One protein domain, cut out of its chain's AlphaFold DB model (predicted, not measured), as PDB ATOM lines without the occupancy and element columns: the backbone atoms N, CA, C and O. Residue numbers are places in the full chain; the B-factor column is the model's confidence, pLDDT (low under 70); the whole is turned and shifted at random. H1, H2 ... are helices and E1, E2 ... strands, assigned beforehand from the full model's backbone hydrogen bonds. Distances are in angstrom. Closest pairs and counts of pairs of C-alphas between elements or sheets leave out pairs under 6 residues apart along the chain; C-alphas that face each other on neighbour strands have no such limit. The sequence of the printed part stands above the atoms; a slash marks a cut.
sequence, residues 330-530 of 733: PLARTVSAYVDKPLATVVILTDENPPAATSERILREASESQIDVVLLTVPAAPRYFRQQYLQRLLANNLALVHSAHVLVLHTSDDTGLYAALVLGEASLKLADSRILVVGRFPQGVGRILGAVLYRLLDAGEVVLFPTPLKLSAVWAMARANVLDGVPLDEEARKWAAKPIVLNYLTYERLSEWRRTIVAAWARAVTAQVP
ATOM      1  N   PRO A 330     -21.943  47.663 -28.137       47.06
ATOM      2  CA  PRO A 330     -22.616  47.097 -26.968       47.06
ATOM      3  C   PRO A 330     -23.388  45.814 -27.321       47.06
ATOM      4  O   PRO A 330     -24.594  45.726 -27.117       47.06
ATOM      5  N   LEU A 331     -22.718  44.825 -27.918       52.34
ATOM      6  CA  LEU A 331     -23.346  43.561 -28.315       52.34
ATOM      7  C   LEU A 331     -23.121  42.430 -27.302       52.34
ATOM      8  O   LEU A 331     -23.789  41.404 -27.406       52.34
ATOM      9  N   ALA A 332     -22.210  42.595 -26.337       55.81
ATOM     10  CA  ALA A 332     -22.055  41.636 -25.249       55.81
ATOM     11  C   ALA A 332     -23.107  41.909 -24.168       55.81
ATOM     12  O   ALA A 332     -23.203  43.028 -23.661       55.81
ATOM     13  N   ARG A 333     -23.900  40.893 -23.824       63.62
ATOM     14  CA  ARG A 333     -24.860  40.973 -22.720       63.62
ATOM     15  C   ARG A 333     -24.179  40.460 -21.456       63.62
ATOM     16  O   ARG A 333     -23.728  39.317 -21.433       63.62
ATOM     17  N   THR A 334     -24.141  41.294 -20.423       67.88
ATOM     18  CA  THR A 334     -23.644  40.921 -19.094       67.88
ATOM     19  C   THR A 334     -24.823  40.733 -18.157       67.88
ATOM     20  O   THR A 334     -25.693  41.602 -18.052       67.88
ATOM     21  N   VAL A 335     -24.852  39.593 -17.477       67.38
ATOM     22  CA  VAL A 335     -25.795  39.311 -16.397       67.38
ATOM     23  C   VAL A 335     -25.006  38.738 -15.228       67.38
ATOM     24  O   VAL A 335     -24.165  37.876 -15.428       67.38
ATOM     25  N   SER A 336     -25.235  39.204 -14.008       75.88
ATOM     26  CA  SER A 336     -24.483  38.740 -12.837       75.88
ATOM     27  C   SER A 336     -25.325  38.765 -11.572       75.88
ATOM     28  O   SER A 336     -26.336  39.461 -11.504       75.88
ATOM     29  N   ALA A 337     -24.928  37.978 -10.584       71.62
ATOM     30  CA  ALA A 337     -25.444  38.045  -9.229       71.62
ATOM     31  C   ALA A 337     -24.251  38.188  -8.291       71.62
ATOM     32  O   ALA A 337     -23.326  37.385  -8.369       71.62
ATOM     33  N   TYR A 338     -24.290  39.217  -7.450       70.75
ATOM     34  CA  TYR A 338     -23.272  39.487  -6.446       70.75
ATOM     35  C   TYR A 338     -23.880  39.297  -5.063       70.75
ATOM     36  O   TYR A 338     -25.005  39.732  -4.804       70.75
ATOM     37  N   VAL A 339     -23.137  38.669  -4.168       70.88
ATOM     38  CA  VAL A 339     -23.547  38.368  -2.797       70.88
ATOM     39  C   VAL A 339     -22.705  39.201  -1.830       70.88
ATOM     40  O   VAL A 339     -21.567  39.540  -2.124       70.88
ATOM     41  N   ASP A 340     -23.258  39.559  -0.667       58.97
ATOM     42  CA  ASP A 340     -22.567  40.401   0.325       58.97
ATOM     43  C   ASP A 340     -21.251  39.806   0.840       58.97
ATOM     44  O   ASP A 340     -20.288  40.526   1.099       58.97
ATOM     45  N   LYS A 341     -21.219  38.486   1.013       67.62
ATOM     46  CA  LYS A 341     -20.046  37.729   1.453       67.62
ATOM     47  C   LYS A 341     -19.956  36.468   0.602       67.62
ATOM     48  O   LYS A 341     -20.495  35.439   1.012       67.62
ATOM     49  N   PRO A 342     -19.375  36.557  -0.602       71.94
ATOM     50  CA  PRO A 342     -19.316  35.419  -1.498       71.94
ATOM     51  C   PRO A 342     -18.322  34.385  -0.969       71.94
ATOM     52  O   PRO A 342     -17.213  34.724  -0.558       71.94
ATOM     53  N   LEU A 343     -18.717  33.114  -1.001       79.62
ATOM     54  CA  LEU A 343     -17.831  31.981  -0.735       79.62
ATOM     55  C   LEU A 343     -16.871  31.743  -1.907       79.62
ATOM     56  O   LEU A 343     -15.759  31.271  -1.700       79.62
ATOM     57  N   ALA A 344     -17.295  32.081  -3.130       81.19
ATOM     58  CA  ALA A 344     -16.475  32.013  -4.334       81.19
ATOM     59  C   ALA A 344     -17.056  32.862  -5.474       81.19
ATOM     60  O   ALA A 344     -18.216  33.279  -5.435       81.19
ATOM     61  N   THR A 345     -16.259  33.028  -6.531       81.88
ATOM     62  CA  THR A 345     -16.632  33.745  -7.758       81.88
ATOM     63  C   THR A 345     -16.545  32.824  -8.970       81.88
ATOM     64  O   THR A 345     -15.499  32.227  -9.236       81.88
ATOM     65  N   VAL A 346     -17.631  32.730  -9.733       86.44
ATOM     66  CA  VAL A 346     -17.745  31.925 -10.949       86.44
ATOM     67  C   VAL A 346     -17.988  32.836 -12.148       86.44
ATOM     68  O   VAL A 346     -18.950  33.599 -12.198       86.44
ATOM     69  N   VAL A 347     -17.136  32.730 -13.158       87.94
ATOM     70  CA  VAL A 347     -17.235  33.521 -14.386       87.94
ATOM     71  C   VAL A 347     -17.572  32.594 -15.537       87.94
ATOM     72  O   VAL A 347     -16.840  31.652 -15.815       87.94
ATOM     73  N   ILE A 348     -18.678  32.860 -16.222       90.81
ATOM     74  CA  ILE A 348     -19.193  32.042 -17.314       90.81
ATOM     75  C   ILE A 348     -19.205  32.876 -18.587       90.81
ATOM     76  O   ILE A 348     -19.906  33.879 -18.673       90.81
ATOM     77  N   LEU A 349     -18.472  32.438 -19.603       90.88
ATOM     78  CA  LEU A 349     -18.517  33.009 -20.940       90.88
ATOM     79  C   LEU A 349     -19.257  32.049 -21.860       90.88
ATOM     80  O   LEU A 349     -18.937  30.861 -21.895       90.88
ATOM     81  N   THR A 350     -20.212  32.565 -22.629       89.88
ATOM     82  CA  THR A 350     -20.976  31.761 -23.584       89.88
ATOM     83  C   THR A 350     -21.149  32.440 -24.938       89.88
ATOM     84  O   THR A 350     -21.246  33.666 -25.032       89.88
ATOM     85  N   ASP A 351     -21.144  31.638 -26.004       85.50
ATOM     86  CA  ASP A 351     -21.350  32.077 -27.390       85.50
ATOM     87  C   ASP A 351     -22.804  31.924 -27.875       85.50
ATOM     88  O   ASP A 351     -23.119  32.285 -29.013       85.50
ATOM     89  N   GLU A 352     -23.685  31.412 -27.012       80.62
ATOM     90  CA  GLU A 352     -25.121  31.291 -27.232       80.62
ATOM     91  C   GLU A 352     -25.866  32.105 -26.175       80.62
ATOM     92  O   GLU A 352     -25.499  32.114 -25.004       80.62
ATOM     93  N   ASN A 353     -26.939  32.796 -26.570       79.75
ATOM     94  CA  ASN A 353     -27.767  33.522 -25.610       79.75
ATOM     95  C   ASN A 353     -28.652  32.515 -24.862       79.75
ATOM     96  O   ASN A 353     -29.551  31.936 -25.484       79.75
ATOM     97  N   PRO A 354     -28.414  32.260 -23.560       80.00
ATOM     98  CA  PRO A 354     -29.178  31.253 -22.849       80.00
ATOM     99  C   PRO A 354     -30.641  31.697 -22.716       80.00
ATOM    100  O   PRO A 354     -30.915  32.894 -22.573       80.00
ATOM    101  N   PRO A 355     -31.601  30.752 -22.718       83.06
ATOM    102  CA  PRO A 355     -32.990  31.066 -22.407       83.06
ATOM    103  C   PRO A 355     -33.085  31.812 -21.072       83.06
ATOM    104  O   PRO A 355     -32.399  31.438 -20.118       83.06
ATOM    105  N   ALA A 356     -33.964  32.817 -20.986       80.75
ATOM    106  CA  ALA A 356     -34.121  33.640 -19.781       80.75
ATOM    107  C   ALA A 356     -34.374  32.795 -18.518       80.75
ATOM    108  O   ALA A 356     -33.769  33.034 -17.481       80.75
ATOM    109  N   ALA A 357     -35.163  31.721 -18.634       83.19
ATOM    110  CA  ALA A 357     -35.410  30.792 -17.533       83.19
ATOM    111  C   ALA A 357     -34.127  30.114 -17.005       83.19
ATOM    112  O   ALA A 357     -33.998  29.874 -15.806       83.19
ATOM    113  N   THR A 358     -33.168  29.806 -17.885       84.56
ATOM    114  CA  THR A 358     -31.900  29.170 -17.502       84.56
ATOM    115  C   THR A 358     -30.978  30.165 -16.811       84.56
ATOM    116  O   THR A 358     -30.425  29.840 -15.764       84.56
ATOM    117  N   SER A 359     -30.822  31.374 -17.359       84.00
ATOM    118  CA  SER A 359     -29.995  32.407 -16.726       84.00
ATOM    119  C   SER A 359     -30.580  32.842 -15.382       84.00
ATOM    120  O   SER A 359     -29.851  32.910 -14.399       84.00
ATOM    121  N   GLU A 360     -31.897  33.035 -15.286       85.00
ATOM    122  CA  GLU A 360     -32.573  33.353 -14.023       85.00
ATOM    123  C   GLU A 360     -32.425  32.252 -12.975       85.00
ATOM    124  O   GLU A 360     -32.247  32.546 -11.792       85.00
ATOM    125  N   ARG A 361     -32.490  30.981 -13.390       87.06
ATOM    126  CA  ARG A 361     -32.250  29.848 -12.497       87.06
ATOM    127  C   ARG A 361     -30.817  29.847 -11.964       87.06
ATOM    128  O   ARG A 361     -30.646  29.726 -10.759       87.06
ATOM    129  N   ILE A 362     -29.819  30.032 -12.832       87.56
ATOM    130  CA  ILE A 362     -28.400  30.099 -12.440       87.56
ATOM    131  C   ILE A 362     -28.174  31.217 -11.418       87.56
ATOM    132  O   ILE A 362     -27.591  30.979 -10.368       87.56
ATOM    133  N   LEU A 363     -28.694  32.419 -11.684       84.56
ATOM    134  CA  LEU A 363     -28.528  33.578 -10.797       84.56
ATOM    135  C   LEU A 363     -29.198  33.377  -9.436       84.56
ATOM    136  O   LEU A 363     -28.680  33.826  -8.417       84.56
ATOM    137  N   ARG A 364     -30.366  32.727  -9.415       84.31
ATOM    138  CA  ARG A 364     -31.084  32.404  -8.178       84.31
ATOM    139  C   ARG A 364     -30.304  31.399  -7.338       84.31
ATOM    140  O   ARG A 364     -30.007  31.685  -6.188       84.31
ATOM    141  N   GLU A 365     -29.907  30.283  -7.949       87.19
ATOM    142  CA  GLU A 365     -29.125  29.239  -7.284       87.19
ATOM    143  C   GLU A 365     -27.762  29.769  -6.795       87.19
ATOM    144  O   GLU A 365     -27.294  29.360  -5.735       87.19
ATOM    145  N   ALA A 366     -27.134  30.693  -7.535       84.62
ATOM    146  CA  ALA A 366     -25.896  31.364  -7.128       84.62
ATOM    147  C   ALA A 366     -26.102  32.213  -5.868       84.62
ATOM    148  O   ALA A 366     -25.356  32.077  -4.901       84.62
ATOM    149  N   SER A 367     -27.166  33.025  -5.848       81.38
ATOM    150  CA  SER A 367     -27.503  33.857  -4.693       81.38
ATOM    151  C   SER A 367     -27.859  33.023  -3.457       81.38
ATOM    152  O   SER A 367     -27.450  33.385  -2.359       81.38
ATOM    153  N   GLU A 368     -28.594  31.917  -3.624       85.06
ATOM    154  CA  GLU A 368     -28.930  30.973  -2.540       85.06
ATOM    155  C   GLU A 368     -27.683  30.286  -1.968       85.06
ATOM    156  O   GLU A 368     -27.602  30.038  -0.769       85.06
ATOM    157  N   SER A 369     -26.695  30.016  -2.821       83.94
ATOM    158  CA  SER A 369     -25.459  29.316  -2.452       83.94
ATOM    159  C   SER A 369     -24.322  30.251  -2.027       83.94
ATOM    160  O   SER A 369     -23.200  29.792  -1.846       83.94
ATOM    161  N   GLN A 370     -24.581  31.557  -1.905       83.12
ATOM    162  CA  GLN A 370     -23.574  32.586  -1.616       83.12
ATOM    163  C   GLN A 370     -22.392  32.615  -2.605       83.12
ATOM    164  O   GLN A 370     -21.241  32.785  -2.212       83.12
ATOM    165  N   ILE A 371     -22.666  32.453  -3.899       81.06
ATOM    166  CA  ILE A 371     -21.658  32.473  -4.966       81.06
ATOM    167  C   ILE A 371     -21.861  33.716  -5.830       81.06
ATOM    168  O   ILE A 371     -22.959  33.943  -6.344       81.06
ATOM    169  N   ASP A 372     -20.787  34.471  -6.055       77.88
ATOM    170  CA  ASP A 372     -20.775  35.506  -7.083       77.88
ATOM    171  C   ASP A 372     -20.737  34.838  -8.453       77.88
ATOM    172  O   ASP A 372     -19.849  34.031  -8.728       77.88
ATOM    173  N   VAL A 373     -21.674  35.172  -9.339       84.69
ATOM    174  CA  VAL A 373     -21.666  34.651 -10.709       84.69
ATOM    175  C   VAL A 373     -21.732  35.778 -11.723       84.69
ATOM    176  O   VAL A 373     -22.582  36.663 -11.628       84.69
ATOM    177  N   VAL A 374     -20.865  35.724 -12.730       82.12
ATOM    178  CA  VAL A 374     -20.864  36.667 -13.853       82.12
ATOM    179  C   VAL A 374     -20.995  35.897 -15.156       82.12
ATOM    180  O   VAL A 374     -20.111  35.138 -15.533       82.12
ATOM    181  N   LEU A 375     -22.109  36.103 -15.850       83.81
ATOM    182  CA  LEU A 375     -22.431  35.512 -17.140       83.81
ATOM    183  C   LEU A 375     -22.227  36.546 -18.254       83.81
ATOM    184  O   LEU A 375     -22.913  37.569 -18.314       83.81
ATOM    185  N   LEU A 376     -21.292  36.251 -19.152       84.19
ATOM    186  CA  LEU A 376     -20.905  37.081 -20.285       84.19
ATOM    187  C   LEU A 376     -21.298  36.369 -21.581       84.19
ATOM    188  O   LEU A 376     -20.790  35.291 -21.891       84.19
ATOM    189  N   THR A 377     -22.200  36.968 -22.355       82.81
ATOM    190  CA  THR A 377     -22.730  36.370 -23.586       82.81
ATOM    191  C   THR A 377     -22.274  37.140 -24.822       82.81
ATOM    192  O   THR A 377     -22.454  38.356 -24.907       82.81
ATOM    193  N   VAL A 378     -21.727  36.421 -25.804       80.38
ATOM    194  CA  VAL A 378     -21.330  36.941 -27.123       80.38
ATOM    195  C   VAL A 378     -22.518  36.853 -28.103       80.38
ATOM    196  O   VAL A 378     -23.277  35.884 -28.051       80.38
ATOM    197  N   PRO A 379     -22.719  37.830 -29.011       69.19
ATOM    198  CA  PRO A 379     -23.773  37.763 -30.025       69.19
ATOM    199  C   PRO A 379     -23.566  36.602 -31.012       69.19
ATOM    200  O   PRO A 379     -22.439  36.221 -31.335       69.19
ATOM    201  N   ALA A 380     -24.669  36.103 -31.575       68.62
ATOM    202  CA  ALA A 380     -24.626  35.100 -32.634       68.62
ATOM    203  C   ALA A 380     -23.920  35.659 -33.883       68.62
ATOM    204  O   ALA A 380     -24.372  36.626 -34.497       68.62
ATOM    205  N   ALA A 381     -22.808  35.037 -34.271       70.44
ATOM    206  CA  ALA A 381     -21.990  35.441 -35.409       70.44
ATOM    207  C   ALA A 381     -21.329  34.210 -36.066       70.44
ATOM    208  O   ALA A 381     -21.329  33.132 -35.467       70.44
ATOM    209  N   PRO A 382     -20.753  34.332 -37.280       73.38
ATOM    210  CA  PRO A 382     -19.915  33.278 -37.853       73.38
ATOM    211  C   PRO A 382     -18.750  32.923 -36.925       73.38
ATOM    212  O   PRO A 382     -18.292  33.763 -36.141       73.38
ATOM    213  N   ARG A 383     -18.227  31.698 -37.046       79.56
ATOM    214  CA  ARG A 383     -17.217  31.146 -36.127       79.56
ATOM    215  C   ARG A 383     -16.015  32.071 -35.910       79.56
ATOM    216  O   ARG A 383     -15.631  32.310 -34.767       79.56
ATOM    217  N   TYR A 384     -15.478  32.643 -36.988       77.19
ATOM    218  CA  TYR A 384     -14.350  33.583 -36.943       77.19
ATOM    219  C   TYR A 384     -14.620  34.790 -36.030       77.19
ATOM    220  O   TYR A 384     -13.791  35.141 -35.189       77.19
ATOM    221  N   PHE A 385     -15.799  35.403 -36.160       76.81
ATOM    222  CA  PHE A 385     -16.179  36.561 -35.356       76.81
ATOM    223  C   PHE A 385     -16.436  36.174 -33.904       76.81
ATOM    224  O   PHE A 385     -15.956  36.868 -33.014       76.81
ATOM    225  N   ARG A 386     -17.119  35.049 -33.646       81.38
ATOM    226  CA  ARG A 386     -17.333  34.560 -32.272       81.38
ATOM    227  C   ARG A 386     -16.017  34.334 -31.547       81.38
ATOM    228  O   ARG A 386     -15.864  34.806 -30.426       81.38
ATOM    229  N   GLN A 387     -15.047  33.705 -32.212       81.81
ATOM    230  CA  GLN A 387     -13.708  33.527 -31.662       81.81
ATOM    231  C   GLN A 387     -13.051  34.872 -31.321       81.81
ATOM    232  O   GLN A 387     -12.555  35.031 -30.209       81.81
ATOM    233  N   GLN A 388     -13.064  35.850 -32.236       78.31
ATOM    234  CA  GLN A 388     -12.486  37.174 -31.968       78.31
ATOM    235  C   GLN A 388     -13.196  37.906 -30.832       78.31
ATOM    236  O   GLN A 388     -12.537  38.516 -29.992       78.31
ATOM    237  N   TYR A 389     -14.528  37.861 -30.796       78.56
ATOM    238  CA  TYR A 389     -15.300  38.481 -29.728       78.56
ATOM    239  C   TYR A 389     -14.995  37.831 -28.383       78.56
ATOM    240  O   TYR A 389     -14.744  38.554 -27.429       78.56
ATOM    241  N   LEU A 390     -14.937  36.499 -28.313       82.25
ATOM    242  CA  LEU A 390     -14.642  35.767 -27.082       82.25
ATOM    243  C   LEU A 390     -13.219  36.048 -26.577       82.25
ATOM    244  O   LEU A 390     -13.025  36.315 -25.395       82.25
ATOM    245  N   GLN A 391     -12.235  36.075 -27.482       82.62
ATOM    246  CA  GLN A 391     -10.853  36.453 -27.169       82.62
ATOM    247  C   GLN A 391     -10.754  37.884 -26.631       82.62
ATOM    248  O   GLN A 391     -10.114  38.117 -25.610       82.62
ATOM    249  N   ARG A 392     -11.420  38.845 -27.286       77.75
ATOM    250  CA  ARG A 392     -11.477  40.240 -26.821       77.75
ATOM    251  C   ARG A 392     -12.191  40.362 -25.484       77.75
ATOM    252  O   ARG A 392     -11.762  41.132 -24.635       77.75
ATOM    253  N   LEU A 393     -13.265  39.605 -25.287       76.88
ATOM    254  CA  LEU A 393     -14.037  39.626 -24.054       76.88
ATOM    255  C   LEU A 393     -13.203  39.099 -22.881       76.88
ATOM    256  O   LEU A 393     -13.184  39.742 -21.837       76.88
ATOM    257  N   LEU A 394     -12.440  38.018 -23.067       80.62
ATOM    258  CA  LEU A 394     -11.460  37.554 -22.077       80.62
ATOM    259  C   LEU A 394     -10.368  38.601 -21.819       80.62
ATOM    260  O   LEU A 394     -10.125  38.953 -20.668       80.62
ATOM    261  N   ALA A 395      -9.756  39.146 -22.876       76.81
ATOM    262  CA  ALA A 395      -8.684  40.138 -22.766       76.81
ATOM    263  C   ALA A 395      -9.125  41.443 -22.069       76.81
ATOM    264  O   ALA A 395      -8.351  42.055 -21.334       76.81
ATOM    265  N   ASN A 396     -10.381  41.854 -22.252       70.06
ATOM    266  CA  ASN A 396     -10.935  43.054 -21.623       70.06
ATOM    267  C   ASN A 396     -11.363  42.822 -20.165       70.06
ATOM    268  O   ASN A 396     -11.456  43.781 -19.406       70.06
ATOM    269  N   ASN A 397     -11.600  41.569 -19.762       73.19
ATOM    270  CA  ASN A 397     -12.079  41.207 -18.424       73.19
ATOM    271  C   ASN A 397     -11.034  40.412 -17.616       73.19
ATOM    272  O   ASN A 397     -11.400  39.657 -16.719       73.19
ATOM    273  N   LEU A 398      -9.732  40.585 -17.888       75.25
ATOM    274  CA  LEU A 398      -8.666  39.810 -17.226       75.25
ATOM    275  C   LEU A 398      -8.669  39.944 -15.695       75.25
ATOM    276  O   LEU A 398      -8.383  38.967 -15.015       75.25
ATOM    277  N   ALA A 399      -9.031  41.106 -15.139       64.94
ATOM    278  CA  ALA A 399      -9.128  41.295 -13.684       64.94
ATOM    279  C   ALA A 399     -10.232  40.425 -13.050       64.94
ATOM    280  O   ALA A 399     -10.056  39.851 -11.975       64.94
ATOM    281  N   LEU A 400     -11.357  40.293 -13.752       71.44
ATOM    282  CA  LEU A 400     -12.484  39.460 -13.351       71.44
ATOM    283  C   LEU A 400     -12.170  37.970 -13.544       71.44
ATOM    284  O   LEU A 400     -12.544  37.150 -12.718       71.44
ATOM    285  N   VAL A 401     -11.414  37.619 -14.588       80.38
ATOM    286  CA  VAL A 401     -10.911  36.250 -14.791       80.38
ATOM    287  C   VAL A 401      -9.890  35.859 -13.717       80.38
ATOM    288  O   VAL A 401      -9.948  34.748 -13.209       80.38
ATOM    289  N   HIS A 402      -8.987  36.766 -13.341       76.75
ATOM    290  CA  HIS A 402      -7.974  36.524 -12.311       76.75
ATOM    291  C   HIS A 402      -8.579  36.321 -10.914       76.75
ATOM    292  O   HIS A 402      -8.044  35.563 -10.117       76.75
ATOM    293  N   SER A 403      -9.690  36.995 -10.604       73.12
ATOM    294  CA  SER A 403     -10.405  36.837  -9.325       73.12
ATOM    295  C   SER A 403     -11.397  35.664  -9.317       73.12
ATOM    296  O   SER A 403     -11.976  35.348  -8.277       73.12
ATOM    297  N   ALA A 404     -11.597  34.995 -10.455       81.44
ATOM    298  CA  ALA A 404     -12.514  33.872 -10.557       81.44
ATOM    299  C   ALA A 404     -11.922  32.609  -9.916       81.44
ATOM    300  O   ALA A 404     -10.833  32.159 -10.274       81.44
ATOM    301  N   HIS A 405     -12.697  31.978  -9.036       87.12
ATOM    302  CA  HIS A 405     -12.405  30.637  -8.526       87.12
ATOM    303  C   HIS A 405     -12.714  29.584  -9.591       87.12
ATOM    304  O   HIS A 405     -11.974  28.618  -9.745       87.12
ATOM    305  N   VAL A 406     -13.779  29.792 -10.376       89.06
ATOM    306  CA  VAL A 406     -14.112  28.937 -11.521       89.06
ATOM    307  C   VAL A 406     -14.353  29.784 -12.768       89.06
ATOM    308  O   VAL A 406     -15.231  30.645 -12.782       89.06
ATOM    309  N   LEU A 407     -13.610  29.508 -13.837       91.62
ATOM    310  CA  LEU A 407     -13.817  30.070 -15.169       91.62
ATOM    311  C   LEU A 407     -14.448  29.016 -16.080       91.62
ATOM    312  O   LEU A 407     -13.850  27.980 -16.353       91.62
ATOM    313  N   VAL A 408     -15.632  29.298 -16.609       93.50
ATOM    314  CA  VAL A 408     -16.361  28.427 -17.532       93.50
ATOM    315  C   VAL A 408     -16.398  29.064 -18.916       93.50
ATOM    316  O   VAL A 408     -16.978  30.128 -19.102       93.50
ATOM    317  N   LEU A 409     -15.836  28.386 -19.912       93.38
ATOM    318  CA  LEU A 409     -15.977  28.715 -21.329       93.38
ATOM    319  C   LEU A 409     -16.969  27.733 -21.955       93.38
ATOM    320  O   LEU A 409     -16.602  26.606 -22.282       93.38
ATOM    321  N   HIS A 410     -18.230  28.137 -22.086       93.75
ATOM    322  CA  HIS A 410     -19.307  27.326 -22.656       93.75
ATOM    323  C   HIS A 410     -19.583  27.753 -24.096       93.75
ATOM    324  O   HIS A 410     -20.289  28.729 -24.334       93.75
ATOM    325  N   THR A 411     -19.005  27.037 -25.059       91.62
ATOM    326  CA  THR A 411     -19.161  27.344 -26.483       91.62
ATOM    327  C   THR A 411     -19.869  26.238 -27.256       91.62
ATOM    328  O   THR A 411     -19.775  25.059 -26.929       91.62
ATOM    329  N   SER A 412     -20.564  26.603 -28.327       87.56
ATOM    330  CA  SER A 412     -21.235  25.663 -29.239       87.56
ATOM    331  C   SER A 412     -20.263  24.759 -30.021       87.56
ATOM    332  O   SER A 412     -20.600  23.633 -30.398       87.56
ATOM    333  N   ASP A 413     -19.040  25.235 -30.259       87.19
ATOM    334  CA  ASP A 413     -17.969  24.569 -31.002       87.19
ATOM    335  C   ASP A 413     -16.642  24.620 -30.220       87.19
ATOM    336  O   ASP A 413     -16.625  24.683 -28.991       87.19
ATOM    337  N   ASP A 414     -15.516  24.528 -30.918       86.88
ATOM    338  CA  ASP A 414     -14.165  24.568 -30.363       86.88
ATOM    339  C   ASP A 414     -13.651  25.990 -30.074       86.88
ATOM    340  O   ASP A 414     -12.529  26.140 -29.590       86.88
ATOM    341  N   THR A 415     -14.431  27.043 -30.346       88.00
ATOM    342  CA  THR A 415     -13.982  28.438 -30.193       88.00
ATOM    343  C   THR A 415     -13.572  28.791 -28.765       88.00
ATOM    344  O   THR A 415     -12.607  29.539 -28.595       88.00
ATOM    345  N   GLY A 416     -14.214  28.213 -27.745       88.31
ATOM    346  CA  GLY A 416     -13.833  28.389 -26.341       88.31
ATOM    347  C   GLY A 416     -12.414  27.906 -26.049       88.31
ATOM    348  O   GLY A 416     -11.656  28.582 -25.356       88.31
ATOM    349  N   LEU A 417     -12.001  26.796 -26.666       88.06
ATOM    350  CA  LEU A 417     -10.657  26.234 -26.522       88.06
ATOM    351  C   LEU A 417      -9.587  27.167 -27.109       88.06
ATOM    352  O   LEU A 417      -8.524  27.346 -26.522       88.06
ATOM    353  N   TYR A 418      -9.888  27.814 -28.237       85.81
ATOM    354  CA  TYR A 418      -9.013  28.826 -28.834       85.81
ATOM    355  C   TYR A 418      -8.990  30.141 -28.068       85.81
ATOM    356  O   TYR A 418      -7.974  30.837 -28.064       85.81
ATOM    357  N   ALA A 419     -10.116  30.521 -27.474       86.56
ATOM    358  CA  ALA A 419     -10.184  31.725 -26.669       86.56
ATOM    359  C   ALA A 419      -9.376  31.567 -25.376       86.56
ATOM    360  O   ALA A 419      -8.667  32.494 -24.998       86.56
ATOM    361  N   ALA A 420      -9.371  30.367 -24.785       88.50
ATOM    362  CA  ALA A 420      -8.544  30.040 -23.626       88.50
ATOM    363  C   ALA A 420      -7.037  30.236 -23.873       88.50
ATOM    364  O   ALA A 420      -6.319  30.608 -22.952       88.50
ATOM    365  N   LEU A 421      -6.547  30.053 -25.108       85.56
ATOM    366  CA  LEU A 421      -5.127  30.264 -25.434       85.56
ATOM    367  C   LEU A 421      -4.671  31.714 -25.188       85.56
ATOM    368  O   LEU A 421      -3.499  31.932 -24.894       85.56
ATOM    369  N   VAL A 422      -5.585  32.692 -25.247       82.38
ATOM    370  CA  VAL A 422      -5.285  34.108 -24.957       82.38
ATOM    371  C   VAL A 422      -4.903  34.324 -23.494       82.38
ATOM    372  O   VAL A 422      -4.114  35.213 -23.196       82.38
ATOM    373  N   LEU A 423      -5.385  33.486 -22.574       81.12
ATOM    374  CA  LEU A 423      -4.983  33.568 -21.166       81.12
ATOM    375  C   LEU A 423      -3.479  33.294 -20.991       81.12
ATOM    376  O   LEU A 423      -2.845  33.889 -20.122       81.12
ATOM    377  N   GLY A 424      -2.897  32.471 -21.872       74.69
ATOM    378  CA  GLY A 424      -1.454  32.248 -21.946       74.69
ATOM    379  C   GLY A 424      -0.670  33.456 -22.467       74.69
ATOM    380  O   GLY A 424       0.449  33.686 -22.022       74.69
ATOM    381  N   GLU A 425      -1.253  34.263 -23.366       72.75
ATOM    382  CA  GLU A 425      -0.637  35.523 -23.825       72.75
ATOM    383  C   GLU A 425      -0.504  36.523 -22.657       72.75
ATOM    384  O   GLU A 425       0.488  37.244 -22.568       72.75
ATOM    385  N   ALA A 426      -1.481  36.541 -21.741       69.19
ATOM    386  CA  ALA A 426      -1.537  37.475 -20.614       69.19
ATOM    387  C   ALA A 426      -0.654  37.083 -19.411       69.19
ATOM    388  O   ALA A 426      -0.483  37.897 -18.506       69.19
ATOM    389  N   SER A 427      -0.092  35.864 -19.385       67.50
ATOM    390  CA  SER A 427       0.748  35.348 -18.284       67.50
ATOM    391  C   SER A 427       0.117  35.514 -16.888       67.50
ATOM    392  O   SER A 427       0.796  35.862 -15.921       67.50
ATOM    393  N   LEU A 428      -1.199  35.298 -16.779       71.19
ATOM    394  CA  LEU A 428      -1.911  35.381 -15.501       71.19
ATOM    395  C   LEU A 428      -1.553  34.189 -14.604       71.19
ATOM    396  O   LEU A 428      -1.559  33.045 -15.057       71.19
ATOM    397  N   LYS A 429      -1.309  34.455 -13.318       73.06
ATOM    398  CA  LYS A 429      -1.247  33.409 -12.291       73.06
ATOM    399  C   LYS A 429      -2.677  33.010 -11.939       73.06
ATOM    400  O   LYS A 429      -3.420  33.838 -11.426       73.06
ATOM    401  N   LEU A 430      -3.066  31.778 -12.252       75.56
ATOM    402  CA  LEU A 430      -4.427  31.260 -12.076       75.56
ATOM    403  C   LEU A 430      -4.436  30.033 -11.150       75.56
ATOM    404  O   LEU A 430      -5.332  29.199 -11.241       75.56
ATOM    405  N   ALA A 431      -3.430  29.898 -10.277       69.56
ATOM    406  CA  ALA A 431      -3.175  28.676  -9.511       69.56
ATOM    407  C   ALA A 431      -4.379  28.257  -8.644       69.56
ATOM    408  O   ALA A 431      -4.680  27.069  -8.519       69.56
ATOM    409  N   ASP A 432      -5.122  29.237  -8.130       70.31
ATOM    410  CA  ASP A 432      -6.328  29.012  -7.327       70.31
ATOM    411  C   ASP A 432      -7.600  28.852  -8.181       70.31
ATOM    412  O   ASP A 432      -8.635  28.406  -7.690       70.31
ATOM    413  N   SER A 433      -7.526  29.150  -9.479       82.38
ATOM    414  CA  SER A 433      -8.649  29.066 -10.409       82.38
ATOM    415  C   SER A 433      -8.794  27.668 -11.017       82.38
ATOM    416  O   SER A 433      -7.828  26.953 -11.303       82.38
ATOM    417  N   ARG A 434     -10.042  27.282 -11.268       87.69
ATOM    418  CA  ARG A 434     -10.447  26.065 -11.977       87.69
ATOM    419  C   ARG A 434     -11.042  26.460 -13.323       87.69
ATOM    420  O   ARG A 434     -11.924  27.310 -13.377       87.69
ATOM    421  N   ILE A 435     -10.569  25.879 -14.421       89.69
ATOM    422  CA  ILE A 435     -11.003  26.260 -15.773       89.69
ATOM    423  C   ILE A 435     -11.766  25.106 -16.419       89.69
ATOM    424  O   ILE A 435     -11.216  24.029 -16.641       89.69
ATOM    425  N   LEU A 436     -13.024  25.343 -16.783       91.62
ATOM    426  CA  LEU A 436     -13.836  24.423 -17.571       91.62
ATOM    427  C   LEU A 436     -13.963  24.958 -18.992       91.62
ATOM    428  O   LEU A 436     -14.441  26.071 -19.200       91.62
ATOM    429  N   VAL A 437     -13.627  24.139 -19.984       93.12
ATOM    430  CA  VAL A 437     -13.893  24.458 -21.392       93.12
ATOM    431  C   VAL A 437     -14.854  23.429 -21.954       93.12
ATOM    432  O   VAL A 437     -14.520  22.252 -22.059       93.12
ATOM    433  N   VAL A 438     -16.048  23.867 -22.328       92.19
ATOM    434  CA  VAL A 438     -17.122  23.022 -22.844       92.19
ATOM    435  C   VAL A 438     -17.387  23.401 -24.285       92.19
ATOM    436  O   VAL A 438     -17.660  24.560 -24.578       92.19
ATOM    437  N   GLY A 439     -17.328  22.419 -25.180       90.38
ATOM    438  CA  GLY A 439     -17.618  22.649 -26.584       90.38
ATOM    439  C   GLY A 439     -17.654  21.379 -27.407       90.38
ATOM    440  O   GLY A 439     -17.489  20.276 -26.891       90.38
ATOM    441  N   ARG A 440     -17.891  21.523 -28.710       89.94
ATOM    442  CA  ARG A 440     -17.895  20.394 -29.646       89.94
ATOM    443  C   ARG A 440     -16.546  20.287 -30.348       89.94
ATOM    444  O   ARG A 440     -16.284  21.019 -31.299       89.94
ATOM    445  N   PHE A 441     -15.716  19.337 -29.920       89.44
ATOM    446  CA  PHE A 441     -14.430  19.051 -30.565       89.44
ATOM    447  C   PHE A 441     -14.003  17.583 -30.422       89.44
ATOM    448  O   PHE A 441     -14.378  16.916 -29.458       89.44
ATOM    449  N   PRO A 442     -13.194  17.044 -31.354       88.25
ATOM    450  CA  PRO A 442     -12.669  15.685 -31.233       88.25
ATOM    451  C   PRO A 442     -11.802  15.506 -29.976       88.25
ATOM    452  O   PRO A 442     -10.996  16.372 -29.637       88.25
ATOM    453  N   GLN A 443     -11.874  14.343 -29.319       87.44
ATOM    454  CA  GLN A 443     -11.068  14.080 -28.113       87.44
ATOM    455  C   GLN A 443      -9.557  14.214 -28.352       87.44
ATOM    456  O   GLN A 443      -8.836  14.698 -27.484       87.44
ATOM    457  N   GLY A 444      -9.068  13.805 -29.529       86.81
ATOM    458  CA  GLY A 444      -7.655  13.951 -29.890       86.81
ATOM    459  C   GLY A 444      -7.206  15.414 -29.931       86.81
ATOM    460  O   GLY A 444      -6.129  15.735 -29.439       86.81
ATOM    461  N   VAL A 445      -8.067  16.299 -30.442       87.06
ATOM    462  CA  VAL A 445      -7.839  17.750 -30.478       87.06
ATOM    463  C   VAL A 445      -7.797  18.316 -29.062       87.06
ATOM    464  O   VAL A 445      -6.855  19.023 -28.712       87.06
ATOM    465  N   GLY A 446      -8.755  17.919 -28.217       87.31
ATOM    466  CA  GLY A 446      -8.788  18.310 -26.808       87.31
ATOM    467  C   GLY A 446      -7.520  17.913 -26.047       87.31
ATOM    468  O   GLY A 446      -7.007  18.708 -25.273       87.31
ATOM    469  N   ARG A 447      -6.948  16.727 -26.301       87.88
ATOM    470  CA  ARG A 447      -5.692  16.303 -25.651       87.88
ATOM    471  C   ARG A 447      -4.486  17.140 -26.079       87.88
ATOM    472  O   ARG A 447      -3.661  17.471 -25.237       87.88
ATOM    473  N   ILE A 448      -4.371  17.478 -27.364       88.44
ATOM    474  CA  ILE A 448      -3.212  18.222 -27.884       88.44
ATOM    475  C   ILE A 448      -3.296  19.698 -27.503       88.44
ATOM    476  O   ILE A 448      -2.363  20.223 -26.902       88.44
ATOM    477  N   LEU A 449      -4.416  20.360 -27.802       87.19
ATOM    478  CA  LEU A 449      -4.617  21.759 -27.413       87.19
ATOM    479  C   LEU A 449      -4.705  21.909 -25.895       87.19
ATOM    480  O   LEU A 449      -4.217  22.894 -25.357       87.19
ATOM    481  N   GLY A 450      -5.234  20.906 -25.194       87.50
ATOM    482  CA  GLY A 450      -5.159  20.822 -23.742       87.50
ATOM    483  C   GLY A 450      -3.720  20.766 -23.235       87.50
ATOM    484  O   GLY A 450      -3.360  21.526 -22.350       87.50
ATOM    485  N   ALA A 451      -2.848  19.952 -23.831       87.81
ATOM    486  CA  ALA A 451      -1.432  19.942 -23.461       87.81
ATOM    487  C   ALA A 451      -0.729  21.289 -23.733       87.81
ATOM    488  O   ALA A 451       0.177  21.668 -22.990       87.81
ATOM    489  N   VAL A 452      -1.152  22.028 -24.769       88.56
ATOM    490  CA  VAL A 452      -0.704  23.412 -25.000       88.56
ATOM    491  C   VAL A 452      -1.208  24.325 -23.879       88.56
ATOM    492  O   VAL A 452      -0.402  25.026 -23.278       88.56
ATOM    493  N   LEU A 453      -2.503  24.278 -23.549       88.06
ATOM    494  CA  LEU A 453      -3.097  25.065 -22.462       88.06
ATOM    495  C   LEU A 453      -2.436  24.781 -21.114       88.06
ATOM    496  O   LEU A 453      -2.091  25.719 -20.416       88.06
ATOM    497  N   TYR A 454      -2.172  23.517 -20.785       86.88
ATOM    498  CA  TYR A 454      -1.481  23.121 -19.556       86.88
ATOM    499  C   TYR A 454      -0.071  23.724 -19.446       86.88
ATOM    500  O   TYR A 454       0.393  24.026 -18.358       86.88
ATOM    501  N   ARG A 455       0.627  23.922 -20.573       86.12
ATOM    502  CA  ARG A 455       1.936  24.598 -20.585       86.12
ATOM    503  C   ARG A 455       1.842  26.120 -20.529       86.12
ATOM    504  O   ARG A 455       2.843  26.761 -20.226       86.12
ATOM    505  N   LEU A 456       0.704  26.679 -20.924       84.62
ATOM    506  CA  LEU A 456       0.473  28.119 -20.991       84.62
ATOM    507  C   LEU A 456      -0.159  28.672 -19.715       84.62
ATOM    508  O   LEU A 456       0.054  29.836 -19.395       84.62
ATOM    509  N   LEU A 457      -0.962  27.861 -19.031       83.25
ATOM    510  CA  LEU A 457      -1.765  28.257 -17.886       83.25
ATOM    511  C   LEU A 457      -1.212  27.607 -16.628       83.25
ATOM    512  O   LEU A 457      -1.169  26.384 -16.521       83.25
ATOM    513  N   ASP A 458      -0.866  28.443 -15.659       76.88
ATOM    514  CA  ASP A 458      -0.631  28.023 -14.283       76.88
ATOM    515  C   ASP A 458      -1.978  28.012 -13.551       76.88
ATOM    516  O   ASP A 458      -2.271  28.912 -12.768       76.88
ATOM    517  N   ALA A 459      -2.857  27.081 -13.936       77.81
ATOM    518  CA  ALA A 459      -4.192  26.919 -13.367       77.81
ATOM    519  C   ALA A 459      -4.259  25.652 -12.516       77.81
ATOM    520  O   ALA A 459      -3.715  24.620 -12.913       77.81
ATOM    521  N   GLY A 460      -4.942  25.699 -11.370       72.00
ATOM    522  CA  GLY A 460      -4.916  24.568 -10.441       72.00
ATOM    523  C   GLY A 460      -5.679  23.331 -10.928       72.00
ATOM    524  O   GLY A 460      -5.300  22.212 -10.600       72.00
ATOM    525  N   GLU A 461      -6.706  23.501 -11.765       83.00
ATOM    526  CA  GLU A 461      -7.298  22.401 -12.538       83.00
ATOM    527  C   GLU A 461      -7.855  22.939 -13.854       83.00
ATOM    528  O   GLU A 461      -8.499  23.992 -13.883       83.00
ATOM    529  N   VAL A 462      -7.658  22.201 -14.945       87.19
ATOM    530  CA  VAL A 462      -8.285  22.511 -16.231       87.19
ATOM    531  C   VAL A 462      -8.965  21.264 -16.772       87.19
ATOM    532  O   VAL A 462      -8.324  20.231 -16.976       87.19
ATOM    533  N   VAL A 463     -10.265  21.366 -17.034       89.19
ATOM    534  CA  VAL A 463     -11.088  20.253 -17.512       89.19
ATOM    535  C   VAL A 463     -11.761  20.626 -18.822       89.19
ATOM    536  O   VAL A 463     -12.482  21.618 -18.927       89.19
ATOM    537  N   LEU A 464     -11.532  19.807 -19.846       91.56
ATOM    538  CA  LEU A 464     -12.118  19.991 -21.168       91.56
ATOM    539  C   LEU A 464     -13.258  18.997 -21.389       91.56
ATOM    540  O   LEU A 464     -13.094  17.790 -21.213       91.56
ATOM    541  N   PHE A 465     -14.393  19.490 -21.865       91.62
ATOM    542  CA  PHE A 465     -15.565  18.701 -22.211       91.62
ATOM    543  C   PHE A 465     -15.766  18.748 -23.731       91.62
ATOM    544  O   PHE A 465     -16.315  19.722 -24.239       91.62
ATOM    545  N   PRO A 466     -15.334  17.706 -24.468       87.38
ATOM    546  CA  PRO A 466     -15.420  17.649 -25.934       87.38
ATOM    547  C   PRO A 466     -16.841  17.412 -26.462       87.38
ATOM    548  O   PRO A 466     -17.081  17.448 -27.671       87.38
ATOM    549  N   THR A 467     -17.770  17.085 -25.562       87.12
ATOM    550  CA  THR A 467     -19.178  16.834 -25.877       87.12
ATOM    551  C   THR A 467     -19.981  18.031 -25.379       87.12
ATOM    552  O   THR A 467     -19.788  18.416 -24.223       87.12
ATOM    553  N   PRO A 468     -20.869  18.619 -26.199       83.81
ATOM    554  CA  PRO A 468     -21.648  19.771 -25.771       83.81
ATOM    555  C   PRO A 468     -22.544  19.387 -24.590       83.81
ATOM    556  O   PRO A 468     -23.321  18.434 -24.665       83.81
ATOM    557  N   LEU A 469     -22.429  20.141 -23.500       87.62
ATOM    558  CA  LEU A 469     -23.268  20.010 -22.311       87.62
ATOM    559  C   LEU A 469     -24.195  21.217 -22.206       87.62
ATOM    560  O   LEU A 469     -23.852  22.322 -22.626       87.62
ATOM    561  N   LYS A 470     -25.378  21.019 -21.622       89.50
ATOM    562  CA  LYS A 470     -26.283  22.133 -21.317       89.50
ATOM    563  C   LYS A 470     -25.650  23.028 -20.254       89.50
ATOM    564  O   LYS A 470     -25.093  22.518 -19.285       89.50
ATOM    565  N   LEU A 471     -25.834  24.341 -20.384       89.69
ATOM    566  CA  LEU A 471     -25.294  25.322 -19.439       89.69
ATOM    567  C   LEU A 471     -25.696  25.034 -17.980       89.69
ATOM    568  O   LEU A 471     -24.885  25.200 -17.080       89.69
ATOM    569  N   SER A 472     -26.908  24.521 -17.744       88.44
ATOM    570  CA  SER A 472     -27.377  24.140 -16.404       88.44
ATOM    571  C   SER A 472     -26.585  22.987 -15.778       88.44
ATOM    572  O   SER A 472     -26.390  22.978 -14.568       88.44
ATOM    573  N   ALA A 473     -26.124  22.021 -16.580       89.06
ATOM    574  CA  ALA A 473     -25.281  20.928 -16.095       89.06
ATOM    575  C   ALA A 473     -23.879  21.446 -15.748       89.06
ATOM    576  O   ALA A 473     -23.328  21.101 -14.710       89.06
ATOM    577  N   VAL A 474     -23.334  22.332 -16.588       90.69
ATOM    578  CA  VAL A 474     -22.028  22.964 -16.353       90.69
ATOM    579  C   VAL A 474     -22.052  23.831 -15.095       90.69
ATOM    580  O   VAL A 474     -21.139  23.745 -14.280       90.69
ATOM    581  N   TRP A 475     -23.127  24.595 -14.895       91.94
ATOM    582  CA  TRP A 475     -23.357  25.351 -13.668       91.94
ATOM    583  C   TRP A 475     -23.438  24.450 -12.430       91.94
ATOM    584  O   TRP A 475     -22.786  24.737 -11.432       91.94
ATOM    585  N   ALA A 476     -24.177  23.336 -12.497       89.12
ATOM    586  CA  ALA A 476     -24.272  22.396 -11.380       89.12
ATOM    587  C   ALA A 476     -22.901  21.813 -10.988       89.12
ATOM    588  O   ALA A 476     -22.606  21.723  -9.801       89.12
ATOM    589  N   MET A 477     -22.055  21.479 -11.972       88.31
ATOM    590  CA  MET A 477     -20.686  21.008 -11.728       88.31
ATOM    591  C   MET A 477     -19.804  22.098 -11.106       88.31
ATOM    592  O   MET A 477     -19.117  21.835 -10.125       88.31
ATOM    593  N   ALA A 478     -19.845  23.325 -11.639       88.19
ATOM    594  CA  ALA A 478     -19.085  24.450 -11.092       88.19
ATOM    595  C   ALA A 478     -19.495  24.757  -9.642       88.19
ATOM    596  O   ALA A 478     -18.637  24.962  -8.788       88.19
ATOM    597  N   ARG A 479     -20.801  24.727  -9.349       88.88
ATOM    598  CA  ARG A 479     -21.331  24.932  -7.999       88.88
ATOM    599  C   ARG A 479     -20.891  23.833  -7.029       88.88
ATOM    600  O   ARG A 479     -20.441  24.160  -5.940       88.88
ATOM    601  N   ALA A 480     -21.006  22.560  -7.413       85.25
ATOM    602  CA  ALA A 480     -20.581  21.436  -6.572       85.25
ATOM    603  C   ALA A 480     -19.068  21.469  -6.294       85.25
ATOM    604  O   ALA A 480     -18.639  21.252  -5.167       85.25
ATOM    605  N   ASN A 481     -18.252  21.828  -7.289       86.88
ATOM    606  CA  ASN A 481     -16.810  21.992  -7.098       86.88
ATOM    607  C   ASN A 481     -16.472  23.095  -6.084       86.88
ATOM    608  O   ASN A 481     -15.599  22.907  -5.244       86.88
ATOM    609  N   VAL A 482     -17.188  24.219  -6.143       83.69
ATOM    610  CA  VAL A 482     -17.005  25.350  -5.225       83.69
ATOM    611  C   VAL A 482     -17.478  25.037  -3.803       83.69
ATOM    612  O   VAL A 482     -16.781  25.371  -2.853       83.69
ATOM    613  N   LEU A 483     -18.665  24.442  -3.648       81.19
ATOM    614  CA  LEU A 483     -19.288  24.233  -2.336       81.19
ATOM    615  C   LEU A 483     -18.764  22.985  -1.628       81.19
ATOM    616  O   LEU A 483     -18.462  23.027  -0.439       81.19
ATOM    617  N   ASP A 484     -18.667  21.880  -2.365       78.75
ATOM    618  CA  ASP A 484     -18.380  20.558  -1.813       78.75
ATOM    619  C   ASP A 484     -16.905  20.164  -2.008       78.75
ATOM    620  O   ASP A 484     -16.464  19.124  -1.519       78.75
ATOM    621  N   GLY A 485     -16.127  20.968  -2.747       73.56
ATOM    622  CA  GLY A 485     -14.724  20.681  -3.067       73.56
ATOM    623  C   GLY A 485     -14.534  19.475  -3.991       73.56
ATOM    624  O   GLY A 485     -13.411  18.993  -4.150       73.56
ATOM    625  N   VAL A 486     -15.615  18.961  -4.589       75.75
ATOM    626  CA  VAL A 486     -15.575  17.749  -5.412       75.75
ATOM    627  C   VAL A 486     -14.819  18.042  -6.713       75.75
ATOM    628  O   VAL A 486     -15.160  19.005  -7.410       75.75
ATOM    629  N   PRO A 487     -13.811  17.229  -7.081       78.19
ATOM    630  CA  PRO A 487     -13.125  17.352  -8.360       78.19
ATOM    631  C   PRO A 487     -14.096  17.344  -9.545       78.19
ATOM    632  O   PRO A 487     -15.071  16.585  -9.592       78.19
ATOM    633  N   LEU A 488     -13.824  18.189 -10.538       78.94
ATOM    634  CA  LEU A 488     -14.724  18.387 -11.676       78.94
ATOM    635  C   LEU A 488     -14.899  17.121 -12.526       78.94
ATOM    636  O   LEU A 488     -15.936  16.942 -13.167       78.94
ATOM    637  N   ASP A 489     -13.907  16.231 -12.536       75.88
ATOM    638  CA  ASP A 489     -13.963  14.952 -13.241       75.88
ATOM    639  C   ASP A 489     -14.924  13.952 -12.588       75.88
ATOM    640  O   ASP A 489     -15.555  13.149 -13.281       75.88
ATOM    641  N   GLU A 490     -15.061  14.007 -11.266       78.81
ATOM    642  CA  GLU A 490     -15.977  13.162 -10.518       78.81
ATOM    643  C   GLU A 490     -17.425  13.604 -10.721       78.81
ATOM    644  O   GLU A 490     -18.271  12.776 -11.071       78.81
ATOM    645  N   GLU A 491     -17.695  14.907 -10.637       79.88
ATOM    646  CA  GLU A 491     -19.016  15.464 -10.952       79.88
ATOM    647  C   GLU A 491     -19.413  15.221 -12.413       79.88
ATOM    648  O   GLU A 491     -20.562  14.881 -12.713       79.88
ATOM    649  N   ALA A 492     -18.458  15.300 -13.341       79.81
ATOM    650  CA  ALA A 492     -18.689  15.016 -14.752       79.81
ATOM    651  C   ALA A 492     -19.235  13.601 -15.014       79.81
ATOM    652  O   ALA A 492     -20.031  13.412 -15.944       79.81
ATOM    653  N   ARG A 493     -18.860  12.606 -14.192       79.75
ATOM    654  CA  ARG A 493     -19.360  11.226 -14.321       79.75
ATOM    655  C   ARG A 493     -20.872  11.140 -14.108       79.75
ATOM    656  O   ARG A 493     -21.525  10.368 -14.810       79.75
ATOM    657  N   LYS A 494     -21.446  11.970 -13.225       81.56
ATOM    658  CA  LYS A 494     -22.900  12.006 -12.957       81.56
ATOM    659  C   LYS A 494     -23.708  12.431 -14.182       81.56
ATOM    660  O   LYS A 494     -24.841  11.996 -14.365       81.56
ATOM    661  N   TRP A 495     -23.108  13.238 -15.051       79.81
ATOM    662  CA  TRP A 495     -23.727  13.744 -16.277       79.81
ATOM    663  C   TRP A 495     -23.421  12.890 -17.513       79.81
ATOM    664  O   TRP A 495     -23.664  13.330 -18.636       79.81
ATOM    665  N   ALA A 496     -22.862  11.686 -17.322       76.62
ATOM    666  CA  ALA A 496     -22.372  10.809 -18.389       76.62
ATOM    667  C   ALA A 496     -21.394  11.509 -19.358       76.62
ATOM    668  O   ALA A 496     -21.244  11.114 -20.519       76.62
ATOM    669  N   ALA A 497     -20.717  12.560 -18.887       79.62
ATOM    670  CA  ALA A 497     -19.736  13.286 -19.668       79.62
ATOM    671  C   ALA A 497     -18.391  12.549 -19.633       79.62
ATOM    672  O   ALA A 497     -18.023  11.930 -18.636       79.62
ATOM    673  N   LYS A 498     -17.635  12.623 -20.732       83.88
ATOM    674  CA  LYS A 498     -16.259  12.108 -20.814       83.88
ATOM    675  C   LYS A 498     -15.283  13.288 -20.775       83.88
ATOM    676  O   LYS A 498     -14.913  13.768 -21.852       83.88
ATOM    677  N   PRO A 499     -14.918  13.794 -19.583       86.44
ATOM    678  CA  PRO A 499     -14.002  14.919 -19.462       86.44
ATOM    679  C   PRO A 499     -12.574  14.519 -19.849       86.44
ATOM    680  O   PRO A 499     -12.168  13.360 -19.745       86.44
ATOM    681  N   ILE A 500     -11.799  15.507 -20.278       85.44
ATOM    682  CA  ILE A 500     -10.349  15.429 -20.423       85.44
ATOM    683  C   ILE A 500      -9.770  16.329 -19.336       85.44
ATOM    684  O   ILE A 500      -9.789  17.551 -19.467       85.44
ATOM    685  N   VAL A 501      -9.286  15.715 -18.261       85.00
ATOM    686  CA  VAL A 501      -8.597  16.419 -17.174       85.00
ATOM    687  C   VAL A 501      -7.158  16.650 -17.598       85.00
ATOM    688  O   VAL A 501      -6.458  15.694 -17.940       85.00
ATOM    689  N   LEU A 502      -6.730  17.907 -17.608       82.88
ATOM    690  CA  LEU A 502      -5.371  18.272 -17.970       82.88
ATOM    691  C   LEU A 502      -4.467  18.142 -16.750       82.88
ATOM    692  O   LEU A 502      -4.692  18.752 -15.713       82.88
ATOM    693  N   ASN A 503      -3.434  17.328 -16.894       79.38
ATOM    694  CA  ASN A 503      -2.432  17.069 -15.871       79.38
ATOM    695  C   ASN A 503      -1.078  16.780 -16.533       79.38
ATOM    696  O   ASN A 503      -0.991  16.658 -17.758       79.38
ATOM    697  N   TYR A 504      -0.028  16.602 -15.728       70.81
ATOM    698  CA  TYR A 504       1.305  16.257 -16.240       70.81
ATOM    699  C   TYR A 504       1.284  15.005 -17.145       70.81
ATOM    700  O   TYR A 504       1.910  14.992 -18.207       70.81
ATOM    701  N   LEU A 505       0.461  13.999 -16.807       70.44
ATOM    702  CA  LEU A 505       0.288  12.776 -17.604       70.44
ATOM    703  C   LEU A 505      -0.296  13.043 -18.998       70.44
ATOM    704  O   LEU A 505      -0.043  12.280 -19.930       70.44
ATOM    705  N   THR A 506      -1.077  14.111 -19.166       75.06
ATOM    706  CA  THR A 506      -1.635  14.503 -20.468       75.06
ATOM    707  C   THR A 506      -0.524  14.888 -21.440       75.06
ATOM    708  O   THR A 506      -0.618  14.573 -22.625       75.06
ATOM    709  N   TYR A 507       0.548  15.513 -20.943       75.81
ATOM    710  CA  TYR A 507       1.726  15.841 -21.741       75.81
ATOM    711  C   TYR A 507       2.644  14.628 -21.948       75.81
ATOM    712  O   TYR A 507       3.113  14.400 -23.061       75.81
ATOM    713  N   GLU A 508       2.877  13.821 -20.911       79.44
ATOM    714  CA  GLU A 508       3.798  12.675 -20.987       79.44
ATOM    715  C   GLU A 508       3.302  11.531 -21.874       79.44
ATOM    716  O   GLU A 508       4.105  10.865 -22.522       79.44
ATOM    717  N   ARG A 509       1.983  11.325 -21.967       81.19
ATOM    718  CA  ARG A 509       1.388  10.309 -22.852       81.19
ATOM    719  C   ARG A 509       1.518  10.641 -24.342       81.19
ATOM    720  O   ARG A 509       1.175   9.808 -25.182       81.19
ATOM    721  N   LEU A 510       1.957  11.849 -24.692       83.62
ATOM    722  CA  LEU A 510       2.183  12.238 -26.081       83.62
ATOM    723  C   LEU A 510       3.513  11.668 -26.588       83.62
ATOM    724  O   LEU A 510       4.522  11.660 -25.884       83.62
ATOM    725  N   SER A 511       3.540  11.256 -27.859       85.50
ATOM    726  CA  SER A 511       4.788  10.847 -28.512       85.50
ATOM    727  C   SER A 511       5.820  11.981 -28.506       85.50
ATOM    728  O   SER A 511       5.464  13.161 -28.459       85.50
ATOM    729  N   GLU A 512       7.109  11.641 -28.577       86.19
ATOM    730  CA  GLU A 512       8.209  12.623 -28.587       86.19
ATOM    731  C   GLU A 512       8.017  13.718 -29.637       86.19
ATOM    732  O   GLU A 512       8.063  14.904 -29.319       86.19
ATOM    733  N   TRP A 513       7.679  13.326 -30.866       84.88
ATOM    734  CA  TRP A 513       7.372  14.265 -31.941       84.88
ATOM    735  C   TRP A 513       6.232  15.237 -31.581       84.88
ATOM    736  O   TRP A 513       6.345  16.446 -31.786       84.88
ATOM    737  N   ARG A 514       5.146  14.733 -30.977       85.31
ATOM    738  CA  ARG A 514       4.003  15.564 -30.559       85.31
ATOM    739  C   ARG A 514       4.372  16.510 -29.420       85.31
ATOM    740  O   ARG A 514       3.929  17.656 -29.428       85.31
ATOM    741  N   ARG A 515       5.203  16.071 -28.472       87.75
ATOM    742  CA  ARG A 515       5.703  16.919 -27.378       87.75
ATOM    743  C   ARG A 515       6.495  18.113 -27.905       87.75
ATOM    744  O   ARG A 515       6.320  19.218 -27.385       87.75
ATOM    745  N   THR A 516       7.288  17.918 -28.959       86.81
ATOM    746  CA  THR A 516       8.031  18.989 -29.642       86.81
ATOM    747  C   THR A 516       7.099  19.983 -30.331       86.81
ATOM    748  O   THR A 516       7.274  21.192 -30.171       86.81
ATOM    749  N   ILE A 517       6.071  19.494 -31.035       86.25
ATOM    750  CA  ILE A 517       5.048  20.343 -31.665       86.25
ATOM    751  C   ILE A 517       4.329  21.183 -30.604       86.25
ATOM    752  O   ILE A 517       4.313  22.407 -30.710       86.25
ATOM    753  N   VAL A 518       3.808  20.560 -29.544       87.62
ATOM    754  CA  VAL A 518       3.126  21.258 -28.436       87.62
ATOM    755  C   VAL A 518       4.033  22.320 -27.802       87.62
ATOM    756  O   VAL A 518       3.589  23.434 -27.535       87.62
ATOM    757  N   ALA A 519       5.321  22.017 -27.613       86.69
ATOM    758  CA  ALA A 519       6.297  22.967 -27.084       86.69
ATOM    759  C   ALA A 519       6.559  24.157 -28.022       86.69
ATOM    760  O   ALA A 519       6.804  25.269 -27.554       86.69
ATOM    761  N   ALA A 520       6.576  23.930 -29.336       87.31
ATOM    762  CA  ALA A 520       6.718  24.990 -30.330       87.31
ATOM    763  C   ALA A 520       5.461  25.868 -30.385       87.31
ATOM    764  O   ALA A 520       5.576  27.090 -30.398       87.31
ATOM    765  N   TRP A 521       4.275  25.258 -30.319       85.19
ATOM    766  CA  TRP A 521       3.000  25.971 -30.253       85.19
ATOM    767  C   TRP A 521       2.892  26.853 -29.017       85.19
ATOM    768  O   TRP A 521       2.603  28.036 -29.158       85.19
ATOM    769  N   ALA A 522       3.179  26.317 -27.827       85.12
ATOM    770  CA  ALA A 522       3.168  27.105 -26.597       85.12
ATOM    771  C   ALA A 522       4.100  28.325 -26.712       85.12
ATOM    772  O   ALA A 522       3.690  29.442 -26.415       85.12
ATOM    773  N   ARG A 523       5.310  28.136 -27.264       87.00
ATOM    774  CA  ARG A 523       6.249  29.238 -27.534       87.00
ATOM    775  C   ARG A 523       5.707  30.265 -28.529       87.00
ATOM    776  O   ARG A 523       5.912  31.458 -28.330       87.00
ATOM    777  N   ALA A 524       5.021  29.828 -29.584       85.12
ATOM    778  CA  ALA A 524       4.413  30.727 -30.564       85.12
ATOM    779  C   ALA A 524       3.292  31.579 -29.944       85.12
ATOM    780  O   ALA A 524       3.204  32.769 -30.242       85.12
ATOM    781  N   VAL A 525       2.479  30.997 -29.052       81.38
ATOM    782  CA  VAL A 525       1.439  31.739 -28.320       81.38
ATOM    783  C   VAL A 525       2.070  32.759 -27.373       81.38
ATOM    784  O   VAL A 525       1.701  33.927 -27.414       81.38
ATOM    785  N   THR A 526       3.084  32.371 -26.591       80.75
ATOM    786  CA  THR A 526       3.790  33.314 -25.702       80.75
ATOM    787  C   THR A 526       4.538  34.407 -26.468       80.75
ATOM    788  O   THR A 526       4.657  35.524 -25.984       80.75
ATOM    789  N   ALA A 527       5.008  34.114 -27.685       82.50
ATOM    790  CA  ALA A 527       5.610  35.091 -28.595       82.50
ATOM    791  C   ALA A 527       4.569  35.959 -29.332       82.50
ATOM    792  O   ALA A 527       4.926  36.702 -30.244       82.50
ATOM    793  N   GLN A 528       3.287  35.854 -28.960       77.69
ATOM    794  CA  GLN A 528       2.175  36.655 -29.477       77.69
ATOM    795  C   GLN A 528       1.949  36.517 -30.991       77.69
ATOM    796  O   GLN A 528       1.403  37.414 -31.645       77.69
ATOM    797  N   VAL A 529       2.323  35.373 -31.571       80.69
ATOM    798  CA  VAL A 529       2.064  35.100 -32.988       80.69
ATOM    799  C   VAL A 529       0.546  35.068 -33.216       80.69
ATOM    800  O   VAL A 529      -0.162  34.356 -32.500       80.69
ATOM    801  N   PRO A 530      -0.001  35.796 -34.212       75.88
ATOM    802  CA  PRO A 530      -1.436  35.791 -34.474       75.88
ATOM    803  C   PRO A 530      -1.945  34.377 -34.790       75.88
ATOM    804  O   PRO A 530      -1.743  33.861 -35.890       75.88
TER     805      PRO A 530
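Overview. This is residues 330 to 530 of the 733 residues of the protein "TGc domain-containing protein" of bacterium (UniProt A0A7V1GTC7). A twisted seven-stranded sheet makes the core, covered by H2, H4 and H5 on one face and by H1 and H6 on the other, three layers in all. H9 packs on H5 away from the sheet, at one end of the longest axis. The 201 printed residues, with nine named helices and seven named strands, run E1 E2 H1 E3 H2 H3 E4 H4 E5 H5 E6 H6 H7 E7 H8 H9. The mixed sheet has the order E1 E3 E2 E4 E5 E6 E7, and the class is mixed, helices and strands. The whole is compact, with a radius of gyration of the C-alphas of 16.0 A and spans of 49 by 37 by 28 A.

Along the chain. E1, residues 333 to 338, begins with C-alpha 333 at (-24.860, 40.973, -22.720). Then come E2, 344 to 350; H1, 356 to 368; E3, 371 to 377; H2, 383 to 396, 19.8 A long; H3, 398 to 402; E4, 406 to 410; and H4, 415 to 425. E5, 429 to 438, is 21.7 A long and bends by 94 degrees at residue 432. H5 is 443 to 456, E6 458 to 465, H6 471 to 484, H7 488 to 494, E7 500 to 502 and H8 504 to 508. H9, 512 to 526, 21.4 A long, ends with C-alpha 526 at (3.790, 33.314, -25.702).

Arrangement. Edge strands E1 and E7 are antiparallel to their neighbours E3 and E6, with N 335 and O 375 2.9 A apart and N 500 and O 464 2.8 A apart. The other neighbours are parallel: N 348 and O 374 join E2 and E3 at 2.8 A, N 408 and O 347 E4 and E2 at 2.8 A, N 436 and O 407 E5 and E4 at 2.8 A, N 463 and O 435 E6 and E5 at 2.9 A, each within hydrogen-bond range. E2, H1, E3; E4, H4, E5; and E5, H5, E6 are strand-helix-strand units, parallel neighbours with a helix between; E3, H2 H3, E4 is a split one, with E2 between its strands. Their crossovers are right-handed. H4 and H5 touch at a shallow tilt of 19 degrees, closest at the C-alphas of Gly 424 and Leu 456, 4.7 A. H9 touches H5 at a steep tilt of 54 degrees, closest at the C-alphas of Val 452 and Val 518, 5.6 A. H8 touches H5, closest at the C-alphas of Tyr 507 and Ala 451, 5.5 A, with H5 residues 447 to 451 alone. H6 touches H7, closest at the C-alphas of Met 477 and Glu 491, 5.8 A, with H6 residues 477 to 481 alone. H3 and H7 only graze the sheet. Every O i to N i+4 pair is within hydrogen-bond range in H1, H2, H3, H5, H6, H8 and H9; H7 has 2 of 3, and H4 2 of 7 beside 7 of 8 O i to N i+3 pairs.

Size, cuts and confidence. The C-alphas farthest apart, of Asp 340 and Trp 513, are 51.2 A apart. The printed part has no cut, and its links are tight. Mean pLDDT of the printed part is 81.7; 14 residues are under 70, among them 330 to 335.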